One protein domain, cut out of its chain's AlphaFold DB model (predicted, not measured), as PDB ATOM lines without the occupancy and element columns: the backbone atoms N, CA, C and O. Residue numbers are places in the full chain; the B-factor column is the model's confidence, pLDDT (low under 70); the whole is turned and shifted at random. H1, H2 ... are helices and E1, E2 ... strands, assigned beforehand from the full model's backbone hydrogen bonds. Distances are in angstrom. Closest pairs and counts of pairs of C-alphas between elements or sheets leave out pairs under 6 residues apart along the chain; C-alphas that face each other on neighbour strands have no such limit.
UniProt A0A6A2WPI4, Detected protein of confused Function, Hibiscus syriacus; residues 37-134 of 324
ATOM      1  N   GLU A  37     -21.709  24.757 -14.358       86.25
ATOM      2  CA  GLU A  37     -21.208  26.124 -14.569       86.25
ATOM      3  C   GLU A  37     -20.208  26.569 -13.493       86.25
ATOM      4  O   GLU A  37     -19.122  27.065 -13.802       86.25
ATOM      5  N   GLY A  38     -20.522  26.324 -12.219       86.44
ATOM      6  CA  GLY A  38     -19.589  26.593 -11.131       86.44
ATOM      7  C   GLY A  38     -18.322  25.741 -11.252       86.44
ATOM      8  O   GLY A  38     -17.220  26.221 -10.985       86.44
ATOM      9  N   LEU A  39     -18.444  24.489 -11.706       85.88
ATOM     10  CA  LEU A  39     -17.297  23.605 -11.913       85.88
ATOM     11  C   LEU A  39     -16.402  24.095 -13.061       85.88
ATOM     12  O   LEU A  39     -15.175  24.075 -12.935       85.88
ATOM     13  N   ALA A  40     -16.993  24.588 -14.150       86.38
ATOM     14  CA  ALA A  40     -16.267  25.212 -15.251       86.38
ATOM     15  C   ALA A  40     -15.456  26.436 -14.789       86.38
ATOM     16  O   ALA A  40     -14.284  26.588 -15.147       86.38
ATOM     17  N   LEU A  41     -16.048  27.269 -13.934       88.38
ATOM     18  CA  LEU A  41     -15.386  28.416 -13.315       88.38
ATOM     19  C   LEU A  41     -14.259  27.985 -12.349       88.38
ATOM     20  O   LEU A  41     -13.160  28.540 -12.396       88.38
ATOM     21  N   LEU A  42     -14.428  26.929 -11.547       88.56
ATOM     22  CA  LEU A  42     -13.322  26.403 -10.730       88.56
ATOM     23  C   LEU A  42     -12.154  25.879 -11.575       88.56
ATOM     24  O   LEU A  42     -10.994  26.124 -11.240       88.56
ATOM     25  N   ARG A  43     -12.434  25.218 -12.705       86.50
ATOM     26  CA  ARG A  43     -11.389  24.820 -13.666       86.50
ATOM     27  C   ARG A  43     -10.667  26.038 -14.243       86.50
ATOM     28  O   ARG A  43      -9.475  25.958 -14.526       86.50
ATOM     29  N   LEU A  44     -11.358  27.167 -14.413       85.56
ATOM     30  CA  LEU A  44     -10.744  28.434 -14.823       85.56
ATOM     31  C   LEU A  44      -9.806  28.980 -13.761       85.56
ATOM     32  O   LEU A  44      -8.657  29.280 -14.085       85.56
ATOM     33  N   ARG A  45     -10.245  29.014 -12.504       87.38
ATOM     34  CA  ARG A  45      -9.393  29.385 -11.371       87.38
ATOM     35  C   ARG A  45      -8.122  28.539 -11.311       87.38
ATOM     36  O   ARG A  45      -7.044  29.092 -11.139       87.38
ATOM     37  N   GLU A  46      -8.218  27.225 -11.515       87.69
ATOM     38  CA  GLU A  46      -7.055  26.320 -11.506       87.69
ATOM     39  C   GLU A  46      -6.022  26.654 -12.602       87.69
ATOM     40  O   GLU A  46      -4.831  26.377 -12.455       87.69
ATOM     41  N   LYS A  47      -6.449  27.265 -13.713       86.75
ATOM     42  CA  LYS A  47      -5.542  27.687 -14.790       86.75
ATOM     43  C   LYS A  47      -4.946  29.080 -14.600       86.75
ATOM     44  O   LYS A  47      -4.062  29.452 -15.380       86.75
ATOM     45  N   VAL A  48      -5.392  29.835 -13.598       87.38
ATOM     46  CA  VAL A  48      -4.773  31.108 -13.221       87.38
ATOM     47  C   VAL A  48      -3.512  30.811 -12.416       87.38
ATOM     48  O   VAL A  48      -3.561  30.285 -11.311       87.38
ATOM     49  N   VAL A  49      -2.357  31.128 -13.001       87.06
ATOM     50  CA  VAL A  49      -1.039  30.841 -12.414       87.06
ATOM     51  C   VAL A  49      -0.650  31.902 -11.387       87.06
ATOM     52  O   VAL A  49      -0.004  31.592 -10.390       87.06
ATOM     53  N   ASN A  50      -1.030  33.156 -11.632       85.50
ATOM     54  CA  ASN A  50      -0.727  34.278 -10.754       85.50
ATOM     55  C   ASN A  50      -1.987  35.106 -10.496       85.50
ATOM     56  O   ASN A  50      -2.531  35.693 -11.430       85.50
ATOM     57  N   ASP A  51      -2.398  35.175  -9.231       87.88
ATOM     58  CA  ASP A  51      -3.452  36.051  -8.709       87.88
ATOM     59  C   ASP A  51      -2.835  36.973  -7.640       87.88
ATOM     60  O   ASP A  51      -2.883  36.673  -6.446       87.88
ATOM     61  N   PRO A  52      -2.177  38.073  -8.049       85.25
ATOM     62  CA  PRO A  52      -1.430  38.926  -7.126       85.25
ATOM     63  C   PRO A  52      -2.330  39.718  -6.166       85.25
ATOM     64  O   PRO A  52      -1.843  40.213  -5.151       85.25
ATOM     65  N   PHE A  53      -3.623  39.847  -6.479       87.25
ATOM     66  CA  PHE A  53      -4.584  40.624  -5.694       87.25
ATOM     67  C   PHE A  53      -5.556  39.750  -4.895       87.25
ATOM     68  O   PHE A  53      -6.365  40.281  -4.139       87.25
ATOM     69  N   GLY A  54      -5.473  38.424  -5.032       87.88
ATOM     70  CA  GLY A  54      -6.396  37.494  -4.388       87.88
ATOM     71  C   GLY A  54      -7.832  37.641  -4.895       87.88
ATOM     72  O   GLY A  54      -8.764  37.375  -4.136       87.88
ATOM     73  N   ALA A  55      -8.024  38.075  -6.139       88.56
ATOM     74  CA  ALA A  55      -9.339  38.319  -6.721       88.56
ATOM     75  C   ALA A  55     -10.178  37.037  -6.876       88.56
ATOM     76  O   ALA A  55     -11.394  37.128  -6.974       88.56
ATOM     77  N   LEU A  56      -9.561  35.848  -6.857       89.62
ATOM     78  CA  LEU A  56     -10.251  34.549  -6.911       89.62
ATOM     79  C   LEU A  56     -10.272  33.832  -5.549       89.62
ATOM     80  O   LEU A  56     -10.370  32.601  -5.478       89.62
ATOM     81  N   SER A  57     -10.108  34.571  -4.449       87.31
ATOM     82  CA  SER A  57     -10.017  33.994  -3.098       87.31
ATOM     83  C   SER A  57     -11.347  33.456  -2.571       87.31
ATOM     84  O   SER A  57     -11.353  32.574  -1.712       87.31
ATOM     85  N   ASP A  58     -12.461  33.995  -3.051       86.25
ATOM     86  CA  ASP A  58     -13.839  33.655  -2.692       86.25
ATOM     87  C   ASP A  58     -14.436  32.532  -3.559       86.25
ATOM     88  O   ASP A  58     -15.463  31.957  -3.201       86.25
ATOM     89  N   TRP A  59     -13.744  32.133  -4.630       87.56
ATOM     90  CA  TRP A  59     -14.110  31.018  -5.508       87.56
ATOM     91  C   TRP A  59     -13.801  29.669  -4.837       87.56
ATOM     92  O   TRP A  59     -12.785  29.028  -5.129       87.56
ATOM     93  N   LYS A  60     -14.634  29.245  -3.884       78.12
ATOM     94  CA  LYS A  60     -14.414  28.037  -3.067       78.12
ATOM     95  C   LYS A  60     -15.470  26.964  -3.302       78.12
ATOM     96  O   LYS A  60     -16.627  27.262  -3.565       78.12
ATOM     97  N   ASP A  61     -15.049  25.716  -3.129       70.75
ATOM     98  CA  ASP A  61     -15.845  24.492  -3.254       70.75
ATOM     99  C   ASP A  61     -16.294  23.913  -1.898       70.75
ATOM    100  O   ASP A  61     -16.793  22.794  -1.806       70.75
ATOM    101  N   GLN A  62     -16.088  24.657  -0.817       55.22
ATOM    102  CA  GLN A  62     -16.274  24.179   0.547       55.22
ATOM    103  C   GLN A  62     -17.250  25.096   1.253       55.22
ATOM    104  O   GLN A  62     -16.834  26.159   1.693       55.22
ATOM    105  N   ASP A  63     -18.523  24.689   1.302       54.38
ATOM    106  CA  ASP A  63     -19.480  25.055   2.366       54.38
ATOM    107  C   ASP A  63     -20.892  24.451   2.178       54.38
ATOM    108  O   ASP A  63     -21.808  24.787   2.923       54.38
ATOM    109  N   GLY A  64     -21.090  23.506   1.248       56.28
ATOM    110  CA  GLY A  64     -22.363  22.778   1.128       56.28
ATOM    111  C   GLY A  64     -23.525  23.611   0.578       56.28
ATOM    112  O   GLY A  64     -24.643  23.129   0.549       56.28
ATOM    113  N   GLU A  65     -23.263  24.828   0.116       56.75
ATOM    114  CA  GLU A  65     -24.173  25.653  -0.675       56.75
ATOM    115  C   GLU A  65     -23.286  26.620  -1.465       56.75
ATOM    116  O   GLU A  65     -22.997  27.733  -1.033       56.75
ATOM    117  N   ILE A  66     -22.699  26.131  -2.561       66.06
ATOM    118  CA  ILE A  66     -21.783  26.938  -3.368       66.06
ATOM    119  C   ILE A  66     -22.610  27.634  -4.442       66.06
ATOM    120  O   ILE A  66     -22.803  27.109  -5.542       66.06
ATOM    121  N   ASP A  67     -23.126  28.811  -4.106       82.19
ATOM    122  CA  ASP A  67     -23.704  29.697  -5.102       82.19
ATOM    123  C   ASP A  67     -22.576  30.374  -5.889       82.19
ATOM    124  O   ASP A  67     -22.010  31.384  -5.482       82.19
ATOM    125  N   HIS A  68     -22.219  29.785  -7.025       85.31
ATOM    126  CA  HIS A  68     -21.221  30.332  -7.943       85.31
ATOM    127  C   HIS A  68     -21.566  31.750  -8.437       85.31
ATOM    128  O   HIS A  68     -20.675  32.468  -8.887       85.31
ATOM    129  N   CYS A  69     -22.825  32.182  -8.310       88.94
ATOM    130  CA  CYS A  69     -23.266  33.538  -8.622       88.94
ATOM    131  C   CYS A  69     -22.816  34.578  -7.590       88.94
ATOM    132  O   CYS A  69     -22.862  35.772  -7.870       88.94
ATOM    133  N   SER A  70     -22.369  34.151  -6.404       88.12
ATOM    134  CA  SER A  70     -21.822  35.051  -5.387       88.12
ATOM    135  C   SER A  70     -20.323  35.305  -5.556       88.12
ATOM    136  O   SER A  70     -19.732  36.004  -4.733       88.12
ATOM    137  N   TRP A  71     -19.682  34.677  -6.542       90.94
ATOM    138  CA  TRP A  71     -18.246  34.790  -6.753       90.94
ATOM    139  C   TRP A  71     -17.862  36.119  -7.384       90.94
ATOM    140  O   TRP A  71     -18.579  36.686  -8.206       90.94
ATOM    141  N   PHE A  72     -16.678  36.599  -7.016       90.69
ATOM    142  CA  PHE A  72     -16.137  37.844  -7.511       90.69
ATOM    143  C   PHE A  72     -16.110  37.849  -9.035       90.69
ATOM    144  O   PHE A  72     -15.518  36.976  -9.678       90.69
ATOM    145  N   GLY A  73     -16.748  38.877  -9.589       90.50
ATOM    146  CA  GLY A  73     -16.825  39.093 -11.019       90.50
ATOM    147  C   GLY A  73     -17.768  38.143 -11.745       90.50
ATOM    148  O   GLY A  73     -17.708  38.160 -12.960       90.50
ATOM    149  N   VAL A  74     -18.603  37.339 -11.078       92.50
ATOM    150  CA  VAL A  74     -19.621  36.488 -11.719       92.50
ATOM    151  C   VAL A  74     -20.996  37.136 -11.571       92.50
ATOM    152  O   VAL A  74     -21.373  37.567 -10.486       92.50
ATOM    153  N   GLU A  75     -21.757  37.193 -12.659       92.44
ATOM    154  CA  GLU A  75     -23.148  37.639 -12.666       92.44
ATOM    155  C   GLU A  75     -24.039  36.534 -13.228       92.44
ATOM    156  O   GLU A  75     -23.731  35.919 -14.256       92.44
ATOM    157  N   CYS A  76     -25.170  36.313 -12.562       91.81
ATOM    158  CA  CYS A  76     -26.141  35.310 -12.959       91.81
ATOM    159  C   CYS A  76     -27.525  35.897 -13.215       91.81
ATOM    160  O   CYS A  76     -27.964  36.820 -12.532       91.81
ATOM    161  N   SER A  77     -28.242  35.265 -14.139       91.94
ATOM    162  CA  SER A  77     -29.680  35.422 -14.335       91.94
ATOM    163  C   SER A  77     -30.332  34.055 -14.176       91.94
ATOM    164  O   SER A  77     -29.859  33.076 -14.750       91.94
ATOM    165  N   ASP A  78     -31.373  33.956 -13.348       88.62
ATOM    166  CA  ASP A  78     -32.071  32.692 -13.058       88.62
ATOM    167  C   ASP A  78     -31.142  31.535 -12.622       88.62
ATOM    168  O   ASP A  78     -31.367  30.368 -12.947       88.62
ATOM    169  N   GLY A  79     -30.075  31.858 -11.879       83.88
ATOM    170  CA  GLY A  79     -29.091  30.881 -11.390       83.88
ATOM    171  C   GLY A  79     -28.138  30.341 -12.462       83.88
ATOM    172  O   GLY A  79     -27.471  29.337 -12.210       83.88
ATOM    173  N   LYS A  80     -28.097  30.983 -13.636       88.69
ATOM    174  CA  LYS A  80     -27.159  30.691 -14.722       88.69
ATOM    175  C   LYS A  80     -26.197  31.845 -14.950       88.69
ATOM    176  O   LYS A  80     -26.620  33.000 -14.917       88.69
ATOM    177  N   VAL A  81     -24.939  31.545 -15.244       90.44
ATOM    178  CA  VAL A  81     -23.907  32.564 -15.490       90.44
ATOM    179  C   VAL A  81     -24.156  33.282 -16.818       90.44
ATOM    180  O   VAL A  81     -24.052  32.674 -17.883       90.44
ATOM    181  N   ILE A  82     -24.417  34.589 -16.748       90.75
ATOM    182  CA  ILE A  82     -24.624  35.453 -17.923       90.75
ATOM    183  C   ILE A  82     -23.438  36.374 -18.195       90.75
ATOM    184  O   ILE A  82     -23.178  36.736 -19.342       90.75
ATOM    185  N   ALA A  83     -22.669  36.726 -17.169       88.25
ATOM    186  CA  ALA A  83     -21.466  37.515 -17.350       88.25
ATOM    187  C   ALA A  83     -20.393  37.095 -16.364       88.25
ATOM    188  O   ALA A  83     -20.683  36.728 -15.225       88.25
ATOM    189  N   PHE A  84     -19.134  37.209 -16.783       89.06
ATOM    190  CA  PHE A  84     -18.081  37.350 -15.799       89.06
ATOM    191  C   PHE A  84     -16.976  38.326 -16.220       89.06
ATOM    192  O   PHE A  84     -16.498  38.337 -17.359       89.06
ATOM    193  N   ILE A  85     -16.591  39.177 -15.271       89.31
ATOM    194  CA  ILE A  85     -15.786  40.384 -15.449       89.31
ATOM    195  C   ILE A  85     -14.605  40.309 -14.482       89.31
ATOM    196  O   ILE A  85     -14.724  40.577 -13.290       89.31
ATOM    197  N   LEU A  86     -13.433  39.969 -15.009       87.88
ATOM    198  CA  LEU A  86     -12.187  39.830 -14.251       87.88
ATOM    199  C   LEU A  86     -11.110  40.788 -14.761       87.88
ATOM    200  O   LEU A  86      -9.918  40.467 -14.793       87.88
ATOM    201  N   ARG A  87     -11.521  41.981 -15.182       87.00
ATOM    202  CA  ARG A  87     -10.637  42.983 -15.772       87.00
ATOM    203  C   ARG A  87      -9.576  43.482 -14.783       87.00
ATOM    204  O   ARG A  87      -9.864  43.706 -13.615       87.00
ATOM    205  N   ASN A  88      -8.374  43.758 -15.290       87.25
ATOM    206  CA  ASN A  88      -7.309  44.474 -14.574       87.25
ATOM    207  C   ASN A  88      -6.755  43.756 -13.327       87.25
ATOM    208  O   ASN A  88      -6.328  44.407 -12.376       87.25
ATOM    209  N   ASN A  89      -6.714  42.422 -13.341       87.50
ATOM    210  CA  ASN A  89      -6.193  41.623 -12.227       87.50
ATOM    211  C   ASN A  89      -4.763  41.113 -12.449       87.50
ATOM    212  O   ASN A  89      -4.212  40.413 -11.602       87.50
ATOM    213  N   SER A  90      -4.122  41.475 -13.568       87.19
ATOM    214  CA  SER A  90      -2.771  41.002 -13.918       87.19
ATOM    215  C   SER A  90      -2.644  39.471 -13.928       87.19
ATOM    216  O   SER A  90      -1.556  38.932 -13.706       87.19
ATOM    217  N   PHE A  91      -3.748  38.769 -14.198       88.19
ATOM    218  CA  PHE A  91      -3.773  37.313 -14.233       88.19
ATOM    219  C   PHE A  91      -2.872  36.769 -15.334       88.19
ATOM    220  O   PHE A  91      -2.890  37.264 -16.460       88.19
ATOM    221  N   THR A  92      -2.108  35.723 -15.024       84.31
ATOM    222  CA  THR A  92      -1.332  34.954 -16.007       84.31
ATOM    223  C   THR A  92      -1.865  33.529 -16.100       84.31
ATOM    224  O   THR A  92      -2.468  33.017 -15.158       84.31
ATOM    225  N   GLY A  93      -1.638  32.871 -17.239       82.38
ATOM    226  CA  GLY A  93      -2.068  31.489 -17.465       82.38
ATOM    227  C   GLY A  93      -2.821  31.312 -18.775       82.38
ATOM    228  O   GLY A  93      -2.673  32.102 -19.710       82.38
ATOM    229  N   THR A  94      -3.635  30.264 -18.857       82.06
ATOM    230  CA  THR A  94      -4.420  29.938 -20.055       82.06
ATOM    231  C   THR A  94      -5.895  29.863 -19.721       82.06
ATOM    232  O   THR A  94      -6.264  29.243 -18.733       82.06
ATOM    233  N   ILE A  95      -6.740  30.410 -20.580       81.25
ATOM    234  CA  ILE A  95      -8.185  30.268 -20.435       81.25
ATOM    235  C   ILE A  95      -8.566  28.809 -20.763       81.25
ATOM    236  O   ILE A  95      -8.188  28.335 -21.839       81.25
ATOM    237  N   PRO A  96      -9.248  28.062 -19.872       78.00
ATOM    238  CA  PRO A  96      -9.667  26.695 -20.170       78.00
ATOM    239  C   PRO A  96     -10.783  26.657 -21.219       78.00
ATOM    240  O   PRO A  96     -11.608  27.563 -21.318       78.00
ATOM    241  N   GLU A  97     -10.877  25.539 -21.938       76.12
ATOM    242  CA  GLU A  97     -11.974  25.290 -22.884       76.12
ATOM    243  C   GLU A  97     -13.341  25.151 -22.197       76.12
ATOM    244  O   GLU A  97     -14.367  25.367 -22.837       76.12
ATOM    245  N   GLY A  98     -13.350  24.868 -20.888       73.56
ATOM    246  CA  GLY A  98     -14.557  24.741 -20.069       73.56
ATOM    247  C   GLY A  98     -15.441  25.991 -20.032       73.56
ATOM    248  O   GLY A  98     -16.611  25.868 -19.699       73.56
ATOM    249  N   ILE A  99     -14.963  27.174 -20.454       78.94
ATOM    250  CA  ILE A  99     -15.840  28.354 -20.633       78.94
ATOM    251  C   ILE A  99     -17.007  28.056 -21.591       78.94
ATOM    252  O   ILE A  99     -18.079  28.634 -21.451       78.94
ATOM    253  N   ARG A 100     -16.841  27.116 -22.530       77.44
ATOM    254  CA  ARG A 100     -17.906  26.681 -23.450       77.44
ATOM    255  C   ARG A 100     -19.108  26.043 -22.745       77.44
ATOM    256  O   ARG A 100     -20.166  25.921 -23.352       77.44
ATOM    257  N   GLU A 101     -18.941  25.593 -21.503       81.50
ATOM    258  CA  GLU A 101     -20.013  24.990 -20.708       81.50
ATOM    259  C   GLU A 101     -21.009  26.051 -20.197       81.50
ATOM    260  O   GLU A 101     -22.147  25.703 -19.884       81.50
ATOM    261  N   LEU A 102     -20.627  27.337 -20.206       85.12
ATOM    262  CA  LEU A 102     -21.472  28.480 -19.841       85.12
ATOM    263  C   LEU A 102     -22.340  28.899 -21.039       85.12
ATOM    264  O   LEU A 102     -21.943  29.715 -21.872       85.12
ATOM    265  N   LYS A 103     -23.520  28.285 -21.168       84.44
ATOM    266  CA  LYS A 103     -24.360  28.400 -22.378       84.44
ATOM    267  C   LYS A 103     -25.085  29.734 -22.518       84.44
ATOM    268  O   LYS A 103     -25.362  30.135 -23.643       84.44
ATOM    269  N   GLU A 104     -25.395  30.378 -21.400       87.19
ATOM    270  CA  GLU A 104     -26.075  31.680 -21.368       87.19
ATOM    271  C   GLU A 104     -25.084  32.839 -21.221       87.19
ATOM    272  O   GLU A 104     -25.495  33.959 -20.943       87.19
ATOM    273  N   LEU A 105     -23.777  32.592 -21.371       87.31
ATOM    274  CA  LEU A 105     -22.784  33.647 -21.226       87.31
ATOM    275  C   LEU A 105     -22.956  34.672 -22.355       87.31
ATOM    276  O   LEU A 105     -22.789  34.361 -23.536       87.31
ATOM    277  N   GLU A 106     -23.252  35.906 -21.972       88.81
ATOM    278  CA  GLU A 106     -23.430  37.057 -22.857       88.81
ATOM    279  C   GLU A 106     -22.203  37.971 -22.843       88.81
ATOM    280  O   GLU A 106     -21.846  38.549 -23.874       88.81
ATOM    281  N   LEU A 107     -21.518  38.076 -21.698       85.69
ATOM    282  CA  LEU A 107     -20.373  38.965 -21.517       85.69
ATOM    283  C   LEU A 107     -19.183  38.263 -20.858       85.69
ATOM    284  O   LEU A 107     -19.265  37.741 -19.747       85.69
ATOM    285  N   LEU A 108     -18.031  38.347 -21.520       87.06
ATOM    286  CA  LEU A 108     -16.746  37.926 -20.976       87.06
ATOM    287  C   LEU A 108     -15.738  39.074 -21.066       87.06
ATOM    288  O   LEU A 108     -15.251  39.393 -22.155       87.06
ATOM    289  N   ASP A 109     -15.386  39.662 -19.921       86.06
ATOM    290  CA  ASP A 109     -14.352  40.700 -19.831       86.06
ATOM    291  C   ASP A 109     -13.138  40.199 -19.038       86.06
ATOM    292  O   ASP A 109     -13.112  40.173 -17.808       86.06
ATOM    293  N   LEU A 110     -12.096  39.822 -19.776       85.81
ATOM    294  CA  LEU A 110     -10.772  39.480 -19.253       85.81
ATOM    295  C   LEU A 110      -9.743  40.559 -19.605       85.81
ATOM    296  O   LEU A 110      -8.536  40.292 -19.623       85.81
ATOM    297  N   GLY A 111     -10.195  41.771 -19.921       83.44
ATOM    298  CA  GLY A 111      -9.346  42.881 -20.309       83.44
ATOM    299  C   GLY A 111      -8.271  43.197 -19.272       83.44
ATOM    300  O   GLY A 111      -8.435  43.010 -18.072       83.44
ATOM    301  N   TYR A 112      -7.156  43.746 -19.730       82.88
ATOM    302  CA  TYR A 112      -6.053  44.192 -18.882       82.88
ATOM    303  C   TYR A 112      -5.487  43.082 -17.969       82.88
ATOM    304  O   TYR A 112      -5.059  43.339 -16.846       82.88
ATOM    305  N   ASN A 113      -5.460  41.845 -18.470       83.69
ATOM    306  CA  ASN A 113      -4.752  40.714 -17.864       83.69
ATOM    307  C   ASN A 113      -3.555  40.299 -18.740       83.69
ATOM    308  O   ASN A 113      -3.154  41.031 -19.643       83.69
ATOM    309  N   ASN A 114      -2.932  39.160 -18.451       83.31
ATOM    310  CA  ASN A 114      -1.751  38.650 -19.147       83.31
ATOM    311  C   ASN A 114      -1.898  37.149 -19.487       83.31
ATOM    312  O   ASN A 114      -0.998  36.337 -19.251       83.31
ATOM    313  N   PHE A 115      -3.060  36.767 -20.024       82.06
ATOM    314  CA  PHE A 115      -3.331  35.393 -20.450       82.06
ATOM    315  C   PHE A 115      -2.575  35.057 -21.742       82.06
ATOM    316  O   PHE A 115      -2.574  35.815 -22.710       82.06
ATOM    317  N   SER A 116      -1.926  33.893 -21.767       69.56
ATOM    318  CA  SER A 116      -0.928  33.519 -22.778       69.56
ATOM    319  C   SER A 116      -1.515  32.892 -24.050       69.56
ATOM    320  O   SER A 116      -0.777  32.632 -24.996       69.56
ATOM    321  N   LYS A 117      -2.826  32.614 -24.088       64.50
ATOM    322  CA  LYS A 117      -3.523  32.020 -25.241       64.50
ATOM    323  C   LYS A 117      -4.810  32.784 -25.542       64.50
ATOM    324  O   LYS A 117      -5.545  33.131 -24.621       64.50
ATOM    325  N   LEU A 118      -5.060  33.020 -26.831       59.62
ATOM    326  CA  LEU A 118      -6.339  33.522 -27.337       59.62
ATOM    327  C   LEU A 118      -7.436  32.484 -27.056       59.62
ATOM    328  O   LEU A 118      -7.161  31.282 -27.061       59.62
ATOM    329  N   LEU A 119      -8.654  32.961 -26.788       62.78
ATOM    330  CA  LEU A 119      -9.841  32.121 -26.617       62.78
ATOM    331  C   LEU A 119      -9.952  31.095 -27.758       62.78
ATOM    332  O   LEU A 119      -9.612  31.429 -28.897       62.78
ATOM    333  N   PRO A 120     -10.457  29.876 -27.495       57.19
ATOM    334  CA  PRO A 120     -10.834  28.966 -28.568       57.19
ATOM    335  C   PRO A 120     -11.779  29.700 -29.528       57.19
ATOM    336  O   PRO A 120     -12.724  30.338 -29.065       57.19
ATOM    337  N   SER A 121     -11.531  29.623 -30.837       54.00
ATOM    338  CA  SER A 121     -12.211  30.379 -31.910       54.00
ATOM    339  C   SER A 121     -13.726  30.120 -32.065       54.00
ATOM    340  O   SER A 121     -14.300  30.412 -33.108       54.00
ATOM    341  N   GLU A 122     -14.372  29.537 -31.060       52.69
ATOM    342  CA  GLU A 122     -15.700  28.924 -31.115       52.69
ATOM    343  C   GLU A 122     -16.539  29.217 -29.857       52.69
ATOM    344  O   GLU A 122     -17.512  28.513 -29.586       52.69
ATOM    345  N   LEU A 123     -16.193  30.235 -29.058       59.06
ATOM    346  CA  LEU A 123     -17.177  30.787 -28.122       59.06
ATOM    347  C   LEU A 123     -18.306  31.409 -28.960       59.06
ATOM    348  O   LEU A 123     -18.031  32.136 -29.912       59.06
ATOM    349  N   GLY A 124     -19.550  31.027 -28.668       53.88
ATOM    350  CA  GLY A 124     -20.708  31.208 -29.548       53.88
ATOM    351  C   GLY A 124     -20.856  32.611 -30.151       53.88
ATOM    352  O   GLY A 124     -20.490  33.613 -29.548       53.88
ATOM    353  N   SER A 125     -21.457  32.682 -31.342       54.38
ATOM    354  CA  SER A 125     -21.610  33.905 -32.151       54.38
ATOM    355  C   SER A 125     -22.354  35.072 -31.483       54.38
ATOM    356  O   SER A 125     -22.389  36.157 -32.055       54.38
ATOM    357  N   ASN A 126     -22.956  34.857 -30.308       54.03
ATOM    358  CA  ASN A 126     -23.708  35.853 -29.541       54.03
ATOM    359  C   ASN A 126     -22.942  36.408 -28.326       54.03
ATOM    360  O   ASN A 126     -23.484  37.236 -27.604       54.03
ATOM    361  N   LEU A 127     -21.704  35.964 -28.087       68.19
ATOM    362  CA  LEU A 127     -20.931  36.367 -26.917       68.19
ATOM    363  C   LEU A 127     -20.154  37.670 -27.163       68.19
ATOM    364  O   LEU A 127     -19.349  37.768 -28.093       68.19
ATOM    365  N   SER A 128     -20.332  38.651 -26.277       69.81
ATOM    366  CA  SER A 128     -19.511  39.859 -26.228       69.81
ATOM    367  C   SER A 128     -18.186  39.563 -25.522       69.81
ATOM    368  O   SER A 128     -18.140  39.279 -24.323       69.81
ATOM    369  N   LEU A 129     -17.090  39.614 -26.282       68.69
ATOM    370  CA  LEU A 129     -15.749  39.247 -25.830       68.69
ATOM    371  C   LEU A 129     -14.840  40.469 -25.717       68.69
ATOM    372  O   LEU A 129     -14.515  41.102 -26.722       68.69
ATOM    373  N   THR A 130     -14.343  40.748 -24.511       68.81
ATOM    374  CA  THR A 130     -13.291  41.744 -24.276       68.81
ATOM    375  C   THR A 130     -12.055  41.071 -23.689       68.81
ATOM    376  O   THR A 130     -12.022  40.683 -22.525       68.81
ATOM    377  N   ILE A 131     -10.994  40.959 -24.493       64.94
ATOM    378  CA  ILE A 131      -9.668  40.526 -24.036       64.94
ATOM    379  C   ILE A 131      -8.644  41.545 -24.509       64.94
ATOM    380  O   ILE A 131      -8.527  41.827 -25.700       64.94
ATOM    381  N   LYS A 132      -7.874  42.092 -23.570       64.56
ATOM    382  CA  LYS A 132      -6.770  43.005 -23.861       64.56
ATOM    383  C   LYS A 132      -5.593  42.639 -22.976       64.56
ATOM    384  O   LYS A 132      -5.668  42.830 -21.769       64.56
ATOM    385  N   ASN A 133      -4.525  42.107 -23.554       59.56
ATOM    386  CA  ASN A 133      -3.345  41.748 -22.779       59.56
ATOM    387  C   ASN A 133      -2.473  42.984 -22.514       59.56
ATOM    388  O   ASN A 133      -2.196  43.752 -23.434       59.56
ATOM    389  N   VAL A 134      -2.007  43.167 -21.276       56.94
ATOM    390  CA  VAL A 134      -1.153  44.312 -20.875       56.94
ATOM    391  C   VAL A 134       0.273  44.207 -21.451       56.94
ATOM    392  O   VAL A 134       1.022  45.177 -21.427       56.94
TER     393      VAL A 134
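What this domain is: This is residues 37 to 134 of the 324 residues of the protein "Detected protein of confused Function" of Hibiscus syriacus (UniProt A0A6A2WPI4). With little regular structure, the chain winds in short stacked turns: E3, E4 and E5 lie side by side in a small wall edged by E2, returning through H2 and residues 110 to 127, while H1 packs on H2. The printed part has 98 residues, 35 in named elements, mixed: H1 E1 E2 E3 H2 E4 E5; the mixed sheet's order is E2 E3 E4 E5. It is compact, radius of gyration of the C-alphas 12.6 A, spans 36 by 32 by 18 A.

How they stand to each other: E2, residues 74 to 77, and E3, residues 80 to 85, form an antiparallel hairpin; N 75 and O 83, 2.8 A, are within hydrogen-bond range. E4, residues 107 to 109, is parallel to E3, N 84 and O 107 at 3.0 A. E5, residues 128 to 130, is parallel to E4, N 130 and O 108 at 2.9 A. E3, H2, residues 97 to 101, and E4 form a strand-helix-strand unit, parallel neighbours with a helix between, its crossover right-handed. H1, residues 37 to 47, touches H2, closest C-alphas Ala 40 and Gly 98, 5.1 A; it only grazes the sheet. Every O i to N i+4 pair is within range in H1, 0 of 1 in H2, with 2 of 2 O i to N i+3. E1, residues 48 to 50, pairs with no named strand.

Where its parts are: H1 runs 15.7 A from C-alpha 37 at (-21.208, 26.124, -14.569); E3 is 15.0 A long; E5 ends at C-alpha 130, (-13.291, 41.744, -24.276).

The domain as a whole: The printed part has no cut; the farthest C-alphas, Gly 64 and Val 134, are 37.4 A apart. Links E1 to E2, E3 to H2 and E4 to E5 are long. In this model pLDDT is under 70 at residues 62 to 66 and 116 to 134.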